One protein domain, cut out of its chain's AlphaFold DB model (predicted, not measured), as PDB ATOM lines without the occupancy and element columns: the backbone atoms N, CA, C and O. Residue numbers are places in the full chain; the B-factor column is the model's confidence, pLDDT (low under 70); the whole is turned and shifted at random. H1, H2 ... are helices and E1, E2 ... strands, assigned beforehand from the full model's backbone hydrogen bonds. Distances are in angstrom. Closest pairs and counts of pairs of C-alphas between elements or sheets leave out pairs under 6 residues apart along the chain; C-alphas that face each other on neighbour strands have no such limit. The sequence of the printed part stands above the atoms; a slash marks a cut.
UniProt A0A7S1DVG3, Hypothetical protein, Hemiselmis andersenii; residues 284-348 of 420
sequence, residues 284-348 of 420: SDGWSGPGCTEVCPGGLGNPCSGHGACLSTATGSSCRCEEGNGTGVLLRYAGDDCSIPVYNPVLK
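AT A GLANCE: This is residues 284 to 348 of the 420 residues of the protein "Hypothetical protein" of Hemiselmis andersenii (UniProt A0A7S1DVG3). Two small two-stranded hairpins, E1-E2 and E3-E4, follow each other roughly end to end along an elongated body, with a looped first stretch, residues 284 to 302, at one end and the short helix H2 at the other. The short helix H1 sits beside the first hairpin. The printed part has 65 residues, with H1, E1, E2, E3, E4 and H2 in that order; both sheets, E1 - E2 and E3 - E4, are antiparallel. The class is mixed, helices and strands, with under half of the residues in named elements. The whole is only just loose, close to compact, with a radius of gyration of the C-alphas of 13.1 A and spans of 44 by 23 by 15 A.

HOW THE PARTS SIT: Residues 287 to 288 pair antiparallel with residues 294 to 295. H1, residues 303 to 306, comes closest to E2, residues 316 to 321, at the C-alphas of Cys 304 and Cys 319, 5.6 A apart. E1, residues 308 to 313, and E2 form a hairpin at 150 degrees, with N 311 and O 318 at 2.9 A, within hydrogen-bond range. The closest C-alphas of E2 and E3, residues 330 to 334, are those of Cys 321 and Tyr 333, 5.6 A apart. E3 and E4, residues 340 to 343, form a hairpin at 151 degrees, with N 342 and O 332 at 2.8 A, within hydrogen-bond range. H2, residues 345 to 348, is apart from E3. H1 and H2 are too short for any O i to N i+4 pair; the one O i to N i+3 pair is within range in H1 but not in H2.

IN THESE COORDINATES: H1 begins at C-alpha 303, (-10.859, -19.781, -9.011). E1 is 14.9 A long, E2 16.1 A and E3 11.3 A. H2 ends at C-alpha 348, (6.102, -1.970, 2.269).

THE WHOLE: The C-alphas farthest apart, those of Gly 291 and Val 346, are 44.5 A apart. The printed part has no cut, and no link between named elements is long. Confidence is under 70 at residues 324 to 328 and 346 to 348.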
ATOM      1  N   SER A 284     -12.441 -28.489 -16.144       91.19
ATOM      2  CA  SER A 284     -12.434 -27.096 -16.580       91.19
ATOM      3  C   SER A 284     -12.115 -26.169 -15.406       91.19
ATOM      4  O   SER A 284     -12.285 -26.547 -14.244       91.19
ATOM      5  N   ASP A 285     -11.688 -24.942 -15.706       87.69
ATOM      6  CA  ASP A 285     -11.335 -23.955 -14.685       87.69
ATOM      7  C   ASP A 285     -12.459 -23.764 -13.655       87.69
ATOM      8  O   ASP A 285     -13.643 -23.663 -13.990       87.69
ATOM      9  N   GLY A 286     -12.078 -23.741 -12.377       87.75
ATOM     10  CA  GLY A 286     -13.004 -23.608 -11.251       87.75
ATOM     11  C   GLY A 286     -13.643 -24.898 -10.755       87.75
ATOM     12  O   GLY A 286     -14.363 -24.851  -9.755       87.75
ATOM     13  N   TRP A 287     -13.315 -26.037 -11.365       91.06
ATOM     14  CA  TRP A 287     -13.743 -27.354 -10.911       91.06
ATOM     15  C   TRP A 287     -12.560 -28.250 -10.569       91.06
ATOM     16  O   TRP A 287     -11.515 -28.218 -11.219       91.06
ATOM     17  N   SER A 288     -12.737 -29.094  -9.559       90.12
ATOM     18  CA  SER A 288     -11.771 -30.128  -9.218       90.12
ATOM     19  C   SER A 288     -12.459 -31.389  -8.682       90.12
ATOM     20  O   SER A 288     -13.687 -31.524  -8.701       90.12
ATOM     21  N   GLY A 289     -11.652 -32.360  -8.273       89.38
ATOM     22  CA  GLY A 289     -12.120 -33.677  -7.868       89.38
ATOM     23  C   GLY A 289     -12.061 -34.702  -9.004       89.38
ATOM     24  O   GLY A 289     -12.027 -34.329 -10.178       89.38
ATOM     25  N   PRO A 290     -12.104 -36.008  -8.683       89.38
ATOM     26  CA  PRO A 290     -12.033 -37.076  -9.680       89.38
ATOM     27  C   PRO A 290     -13.106 -36.979 -10.771       89.38
ATOM     28  O   PRO A 290     -12.846 -37.352 -11.907       89.38
ATOM     29  N   GLY A 291     -14.300 -36.480 -10.433       90.75
ATOM     30  CA  GLY A 291     -15.423 -36.298 -11.358       90.75
ATOM     31  C   GLY A 291     -15.798 -34.842 -11.637       90.75
ATOM     32  O   GLY A 291     -16.901 -34.620 -12.131       90.75
ATOM     33  N   CYS A 292     -14.942 -33.873 -11.294       92.88
ATOM     34  CA  CYS A 292     -15.200 -32.432 -11.443       92.88
ATOM     35  C   CYS A 292     -16.510 -31.960 -10.784       92.88
ATOM     36  O   CYS A 292     -17.247 -31.152 -11.340       92.88
ATOM     37  N   THR A 293     -16.834 -32.513  -9.613       91.88
ATOM     38  CA  THR A 293     -18.034 -32.150  -8.836       91.88
ATOM     39  C   THR A 293     -17.774 -31.039  -7.832       91.88
ATOM     40  O   THR A 293     -18.712 -30.486  -7.262       91.88
ATOM     41  N   GLU A 294     -16.508 -30.760  -7.545       90.62
ATOM     42  CA  GLU A 294     -16.121 -29.864  -6.472       90.62
ATOM     43  C   GLU A 294     -15.768 -28.492  -7.043       90.62
ATOM     44  O   GLU A 294     -15.032 -28.390  -8.024       90.62
ATOM     45  N   VAL A 295     -16.295 -27.438  -6.424       90.50
ATOM     46  CA  VAL A 295     -16.025 -26.057  -6.830       90.50
ATOM     47  C   VAL A 295     -14.770 -25.565  -6.119       90.50
ATOM     48  O   VAL A 295     -14.638 -25.707  -4.902       90.50
ATOM     49  N   CYS A 296     -13.862 -24.953  -6.872       90.88
ATOM     50  CA  CYS A 296     -12.651 -24.369  -6.315       90.88
ATOM     51  C   CYS A 296     -12.970 -23.191  -5.372       90.88
ATOM     52  O   CYS A 296     -13.873 -22.394  -5.661       90.88
ATOM     53  N   PRO A 297     -12.210 -23.019  -4.274       87.31
ATOM     54  CA  PRO A 297     -12.271 -21.802  -3.465       87.31
ATOM     55  C   PRO A 297     -12.073 -20.545  -4.334       87.31
ATOM     56  O   PRO A 297     -11.324 -20.581  -5.308       87.31
ATOM     57  N   GLY A 298     -12.780 -19.450  -4.037       78.75
ATOM     58  CA  GLY A 298     -12.845 -18.256  -4.905       78.75
ATOM     59  C   GLY A 298     -13.956 -18.301  -5.973       78.75
ATOM     60  O   GLY A 298     -14.306 -17.274  -6.554       78.75
ATOM     61  N   GLY A 299     -14.596 -19.462  -6.167       82.88
ATOM     62  CA  GLY A 299     -15.770 -19.632  -7.027       82.88
ATOM     63  C   GLY A 299     -15.451 -19.790  -8.518       82.88
ATOM     64  O   GLY A 299     -14.299 -19.793  -8.939       82.88
ATOM     65  N   LEU A 300     -16.501 -19.926  -9.339       84.06
ATOM     66  CA  LEU A 300     -16.386 -20.265 -10.769       84.06
ATOM     67  C   LEU A 300     -15.845 -19.133 -11.655       84.06
ATOM     68  O   LEU A 300     -15.357 -19.392 -12.747       84.06
ATOM     69  N   GLY A 301     -15.973 -17.878 -11.216       81.38
ATOM     70  CA  GLY A 301     -15.555 -16.716 -12.006       81.38
ATOM     71  C   GLY A 301     -14.081 -16.348 -11.840       81.38
ATOM     72  O   GLY A 301     -13.514 -15.727 -12.732       81.38
ATOM     73  N   ASN A 302     -13.475 -16.703 -10.703       86.88
ATOM     74  CA  ASN A 302     -12.079 -16.407 -10.400       86.88
ATOM     75  C   ASN A 302     -11.516 -17.458  -9.422       86.88
ATOM     76  O   ASN A 302     -11.354 -17.175  -8.231       86.88
ATOM     77  N   PRO A 303     -11.295 -18.700  -9.883       89.50
ATOM     78  CA  PRO A 303     -10.859 -19.781  -9.011       89.50
ATOM     79  C   PRO A 303      -9.490 -19.487  -8.405       89.50
ATOM     80  O   PRO A 303      -8.587 -18.994  -9.081       89.50
ATOM     81  N   CYS A 304      -9.353 -19.763  -7.108       90.50
ATOM     82  CA  CYS A 304      -8.192 -19.388  -6.300       90.50
ATOM     83  C   CYS A 304      -7.830 -17.903  -6.435       90.50
ATOM     84  O   CYS A 304      -6.652 -17.544  -6.460       90.50
ATOM     85  N   SER A 305      -8.849 -17.059  -6.619       89.31
ATOM     86  CA  SER A 305      -8.738 -15.622  -6.861       89.31
ATOM     87  C   SER A 305      -7.787 -15.237  -8.000       89.31
ATOM     88  O   SER A 305      -7.337 -14.093  -8.059       89.31
ATOM     89  N   GLY A 306      -7.508 -16.162  -8.927       88.00
ATOM     90  CA  GLY A 306      -6.566 -15.967 -10.034       88.00
ATOM     91  C   GLY A 306      -5.095 -16.008  -9.605       88.00
ATOM     92  O   GLY A 306      -4.222 -15.585 -10.359       88.00
ATOM     93  N   HIS A 307      -4.819 -16.488  -8.391       88.50
ATOM     94  CA  HIS A 307      -3.513 -16.455  -7.734       88.50
ATOM     95  C   HIS A 307      -3.091 -17.826  -7.187       88.50
ATOM     96  O   HIS A 307      -2.343 -17.928  -6.210       88.50
ATOM     97  N   GLY A 308      -3.598 -18.904  -7.783       88.56
ATOM     98  CA  GLY A 308      -3.304 -20.262  -7.349       88.56
ATOM     99  C   GLY A 308      -3.812 -21.331  -8.306       88.56
ATOM    100  O   GLY A 308      -4.689 -21.093  -9.132       88.56
ATOM    101  N   ALA A 309      -3.276 -22.539  -8.148       89.06
ATOM    102  CA  ALA A 309      -3.753 -23.733  -8.831       89.06
ATOM    103  C   ALA A 309      -4.766 -24.473  -7.953       89.06
ATOM    104  O   ALA A 309      -4.498 -24.751  -6.781       89.06
ATOM    105  N   CYS A 310      -5.910 -24.836  -8.523       89.25
ATOM    106  CA  CYS A 310      -6.917 -25.622  -7.821       89.25
ATOM    107  C   CYS A 310      -6.573 -27.115  -7.851       89.25
ATOM    108  O   CYS A 310      -6.196 -27.661  -8.889       89.25
ATOM    109  N   LEU A 311      -6.691 -27.779  -6.703       88.19
ATOM    110  CA  LEU A 311      -6.306 -29.172  -6.515       88.19
ATOM    111  C   LEU A 311      -7.405 -29.946  -5.798       88.19
ATOM    112  O   LEU A 311      -8.043 -29.435  -4.879       88.19
ATOM    113  N   SER A 312      -7.536 -31.220  -6.159       84.62
ATOM    114  CA  SER A 312      -8.358 -32.166  -5.411       84.62
ATOM    115  C   SER A 312      -7.602 -32.692  -4.188       84.62
ATOM    116  O   SER A 312      -6.427 -33.057  -4.277       84.62
ATOM    117  N   THR A 313      -8.286 -32.750  -3.048       83.31
ATOM    118  CA  THR A 313      -7.802 -33.310  -1.777       83.31
ATOM    119  C   THR A 313      -8.825 -34.297  -1.208       83.31
ATOM    120  O   THR A 313      -9.958 -34.371  -1.676       83.31
ATOM    121  N   ALA A 314      -8.460 -35.057  -0.171       77.44
ATOM    122  CA  ALA A 314      -9.352 -36.063   0.422       77.44
ATOM    123  C   ALA A 314     -10.640 -35.473   1.038       77.44
ATOM    124  O   ALA A 314     -11.601 -36.203   1.268       77.44
ATOM    125  N   THR A 315     -10.652 -34.168   1.323       78.06
ATOM    126  CA  THR A 315     -11.770 -33.441   1.940       78.06
ATOM    127  C   THR A 315     -12.467 -32.469   0.981       78.06
ATOM    128  O   THR A 315     -13.328 -31.714   1.427       78.06
ATOM    129  N   GLY A 316     -12.106 -32.459  -0.307       83.06
ATOM    130  CA  GLY A 316     -12.665 -31.555  -1.317       83.06
ATOM    131  C   GLY A 316     -11.598 -30.776  -2.090       83.06
ATOM    132  O   GLY A 316     -10.454 -31.213  -2.216       83.06
ATOM    133  N   SER A 317     -11.951 -29.587  -2.580       87.50
ATOM    134  CA  SER A 317     -11.057 -28.742  -3.381       87.50
ATOM    135  C   SER A 317     -10.251 -27.776  -2.518       87.50
ATOM    136  O   SER A 317     -10.802 -27.135  -1.625       87.50
ATOM    137  N   SER A 318      -8.964 -27.620  -2.817       89.81
ATOM    138  CA  SER A 318      -8.071 -26.669  -2.146       89.81
ATOM    139  C   SER A 318      -7.252 -25.886  -3.162       89.81
ATOM    140  O   SER A 318      -6.846 -26.422  -4.193       89.81
ATOM    141  N   CYS A 319      -6.944 -24.632  -2.842       90.88
ATOM    142  CA  CYS A 319      -6.045 -23.817  -3.645       90.88
ATOM    143  C   CYS A 319      -4.595 -23.973  -3.185       90.88
ATOM    144  O   CYS A 319      -4.279 -23.846  -2.003       90.88
ATOM    145  N   ARG A 320      -3.694 -24.232  -4.133       91.75
ATOM    146  CA  ARG A 320      -2.254 -24.044  -3.951       91.75
ATOM    147  C   ARG A 320      -1.901 -22.666  -4.483       91.75
ATOM    148  O   ARG A 320      -1.800 -22.486  -5.694       91.75
ATOM    149  N   CYS A 321      -1.744 -21.716  -3.573       90.75
ATOM    150  CA  CYS A 321      -1.425 -20.344  -3.935       90.75
ATOM    151  C   CYS A 321      -0.051 -20.246  -4.594       90.75
ATOM    152  O   CYS A 321       0.888 -20.948  -4.209       90.75
ATOM    153  N   GLU A 322       0.048 -19.370  -5.586       89.50
ATOM    154  CA  GLU A 322       1.305 -19.057  -6.245       89.50
ATOM    155  C   GLU A 322       2.270 -18.415  -5.246       89.50
ATOM    156  O   GLU A 322       1.932 -17.485  -4.497       89.50
ATOM    157  N   GLU A 323       3.500 -18.917  -5.242       82.19
ATOM    158  CA  GLU A 323       4.600 -18.248  -4.570       82.19
ATOM    159  C   GLU A 323       5.048 -17.087  -5.461       82.19
ATOM    160  O   GLU A 323       5.345 -17.265  -6.643       82.19
ATOM    161  N   GLY A 324       5.059 -15.870  -4.914       66.56
ATOM    162  CA  GLY A 324       5.632 -14.730  -5.619       66.56
ATOM    163  C   GLY A 324       7.141 -14.913  -5.771       66.56
ATOM    164  O   GLY A 324       7.768 -15.713  -5.080       66.56
ATOM    165  N   ASN A 325       7.762 -14.123  -6.647       61.62
ATOM    166  CA  ASN A 325       9.169 -14.292  -7.033       61.62
ATOM    167  C   ASN A 325      10.194 -13.904  -5.936       61.62
ATOM    168  O   ASN A 325      11.332 -13.556  -6.248       61.62
ATOM    169  N   GLY A 326       9.786 -13.862  -4.657       60.00
ATOM    170  CA  GLY A 326      10.613 -13.625  -3.459       60.00
ATOM    171  C   GLY A 326      11.356 -12.283  -3.374       60.00
ATOM    172  O   GLY A 326      11.936 -11.967  -2.340       60.00
ATOM    173  N   THR A 327      11.346 -11.487  -4.441       60.84
ATOM    174  CA  THR A 327      12.232 -10.332  -4.665       60.84
ATOM    175  C   THR A 327      11.472  -9.007  -4.788       60.84
ATOM    176  O   THR A 327      12.092  -7.958  -4.945       60.84
ATOM    177  N   GLY A 328      10.137  -9.031  -4.678       67.75
ATOM    178  CA  GLY A 328       9.257  -7.860  -4.762       67.75
ATOM    179  C   GLY A 328       8.520  -7.529  -3.457       67.75
ATOM    180  O   GLY A 328       8.631  -8.232  -2.452       67.75
ATOM    181  N   VAL A 329       7.735  -6.442  -3.479       73.31
ATOM    182  CA  VAL A 329       6.893  -6.000  -2.347       73.31
ATOM    183  C   VAL A 329       5.834  -7.053  -2.001       73.31
ATOM    184  O   VAL A 329       5.555  -7.265  -0.825       73.31
ATOM    185  N   LEU A 330       5.281  -7.750  -3.000       77.88
ATOM    186  CA  LEU A 330       4.383  -8.897  -2.835       77.88
ATOM    187  C   LEU A 330       5.192 -10.205  -2.816       77.88
ATOM    188  O   LEU A 330       5.893 -10.513  -3.778       77.88
ATOM    189  N   LEU A 331       5.084 -10.974  -1.729       78.81
ATOM    190  CA  LEU A 331       5.835 -12.217  -1.525       78.81
ATOM    191  C   LEU A 331       5.081 -13.464  -1.988       78.81
ATOM    192  O   LEU A 331       5.699 -14.352  -2.557       78.81
ATOM    193  N   ARG A 332       3.782 -13.569  -1.698       86.81
ATOM    194  CA  ARG A 332       2.915 -14.697  -2.088       86.81
ATOM    195  C   ARG A 332       1.454 -14.354  -1.830       86.81
ATOM    196  O   ARG A 332       1.171 -13.382  -1.123       86.81
ATOM    197  N   TYR A 333       0.557 -15.204  -2.305       87.62
ATOM    198  CA  TYR A 333      -0.839 -15.209  -1.879       87.62
ATOM    199  C   TYR A 333      -1.089 -16.295  -0.826       87.62
ATOM    200  O   TYR A 333      -0.376 -17.297  -0.765       87.62
ATOM    201  N   ALA A 334      -2.048 -16.060   0.065       85.88
ATOM    202  CA  ALA A 334      -2.400 -16.956   1.162       85.88
ATOM    203  C   ALA A 334      -3.915 -16.948   1.428       85.88
ATOM    204  O   ALA A 334      -4.652 -16.131   0.873       85.88
ATOM    205  N   GLY A 335      -4.359 -17.839   2.315       86.69
ATOM    206  CA  GLY A 335      -5.775 -18.086   2.584       86.69
ATOM    207  C   GLY A 335      -6.329 -19.231   1.738       86.69
ATOM    208  O   GLY A 335      -5.672 -19.687   0.803       86.69
ATOM    209  N   ASP A 336      -7.530 -19.693   2.083       86.88
ATOM    210  CA  ASP A 336      -8.151 -20.874   1.464       86.88
ATOM    211  C   ASP A 336      -8.450 -20.675  -0.035       86.88
ATOM    212  O   ASP A 336      -8.466 -21.638  -0.800       86.88
ATOM    213  N   ASP A 337      -8.639 -19.425  -0.463       88.94
ATOM    214  CA  ASP A 337      -8.920 -19.000  -1.839       88.94
ATOM    215  C   ASP A 337      -7.813 -18.135  -2.462       88.94
ATOM    216  O   ASP A 337      -8.010 -17.580  -3.536       88.94
ATOM    217  N   CYS A 338      -6.655 -18.002  -1.808       90.44
ATOM    218  CA  CYS A 338      -5.543 -17.152  -2.253       90.44
ATOM    219  C   CYS A 338      -5.891 -15.660  -2.427       90.44
ATOM    220  O   CYS A 338      -5.176 -14.929  -3.114       90.44
ATOM    221  N   SER A 339      -6.941 -15.165  -1.766       89.62
ATOM    222  CA  SER A 339      -7.317 -13.745  -1.815       89.62
ATOM    223  C   SER A 339      -6.418 -12.829  -0.979       89.62
ATOM    224  O   SER A 339      -6.523 -11.608  -1.087       89.62
ATOM    225  N   ILE A 340      -5.556 -13.372  -0.109       89.00
ATOM    226  CA  ILE A 340      -4.772 -12.572   0.842       89.00
ATOM    227  C   ILE A 340      -3.358 -12.337   0.292       89.00
ATOM    228  O   ILE A 340      -2.533 -13.254   0.341       89.00
ATOM    229  N   PRO A 341      -3.018 -11.119  -0.176       85.62
ATOM    230  CA  PRO A 341      -1.649 -10.790  -0.546       85.62
ATOM    231  C   PRO A 341      -0.765 -10.660   0.700       85.62
ATOM    232  O   PRO A 341      -1.032  -9.870   1.612       85.62
ATOM    233  N   VAL A 342       0.332 -11.414   0.732       84.44
ATOM    234  CA  VAL A 342       1.352 -11.346   1.783       84.44
ATOM    235  C   VAL A 342       2.511 -10.497   1.278       84.44
ATOM    236  O   VAL A 342       3.184 -10.864   0.319       84.44
ATOM    237  N   TYR A 343       2.756  -9.362   1.930       83.31
ATOM    238  CA  TYR A 343       3.786  -8.404   1.524       83.31
ATOM    239  C   TYR A 343       5.059  -8.509   2.365       83.31
ATOM    240  O   TYR A 343       5.017  -8.915   3.528       83.31
ATOM    241  N   ASN A 344       6.186  -8.072   1.799       77.06
ATOM    242  CA  ASN A 344       7.442  -7.924   2.522       77.06
ATOM    243  C   ASN A 344       7.346  -6.731   3.499       77.06
ATOM    244  O   ASN A 344       7.214  -5.588   3.047       77.06
ATOM    245  N   PRO A 345       7.438  -6.955   4.825       70.81
ATOM    246  CA  PRO A 345       7.295  -5.889   5.815       70.81
ATOM    247  C   PRO A 345       8.396  -4.819   5.719       70.81
ATOM    248  O   PRO A 345       8.158  -3.683   6.114       70.81
ATOM    249  N   VAL A 346       9.569  -5.151   5.165       67.06
ATOM    250  CA  VAL A 346      10.701  -4.220   5.013       67.06
ATOM    251  C   VAL A 346      10.487  -3.268   3.831       67.06
ATOM    252  O   VAL A 346      10.762  -2.080   3.949       67.06
ATOM    253  N   LEU A 347       9.954  -3.769   2.709       59.84
ATOM    254  CA  LEU A 347       9.756  -2.979   1.484       59.84
ATOM    255  C   LEU A 347       8.426  -2.206   1.468       59.84
ATOM    256  O   LEU A 347       8.342  -1.136   0.867       59.84
ATOM    257  N   LYS A 348       7.386  -2.690   2.162       55.16
ATOM    258  CA  LYS A 348       6.102  -1.970   2.269       55.16
ATOM    259  C   LYS A 348       6.227  -0.658   3.062       55.16
ATOM    260  O   LYS A 348       5.472   0.278   2.820       55.16
TER     261      LYS A 348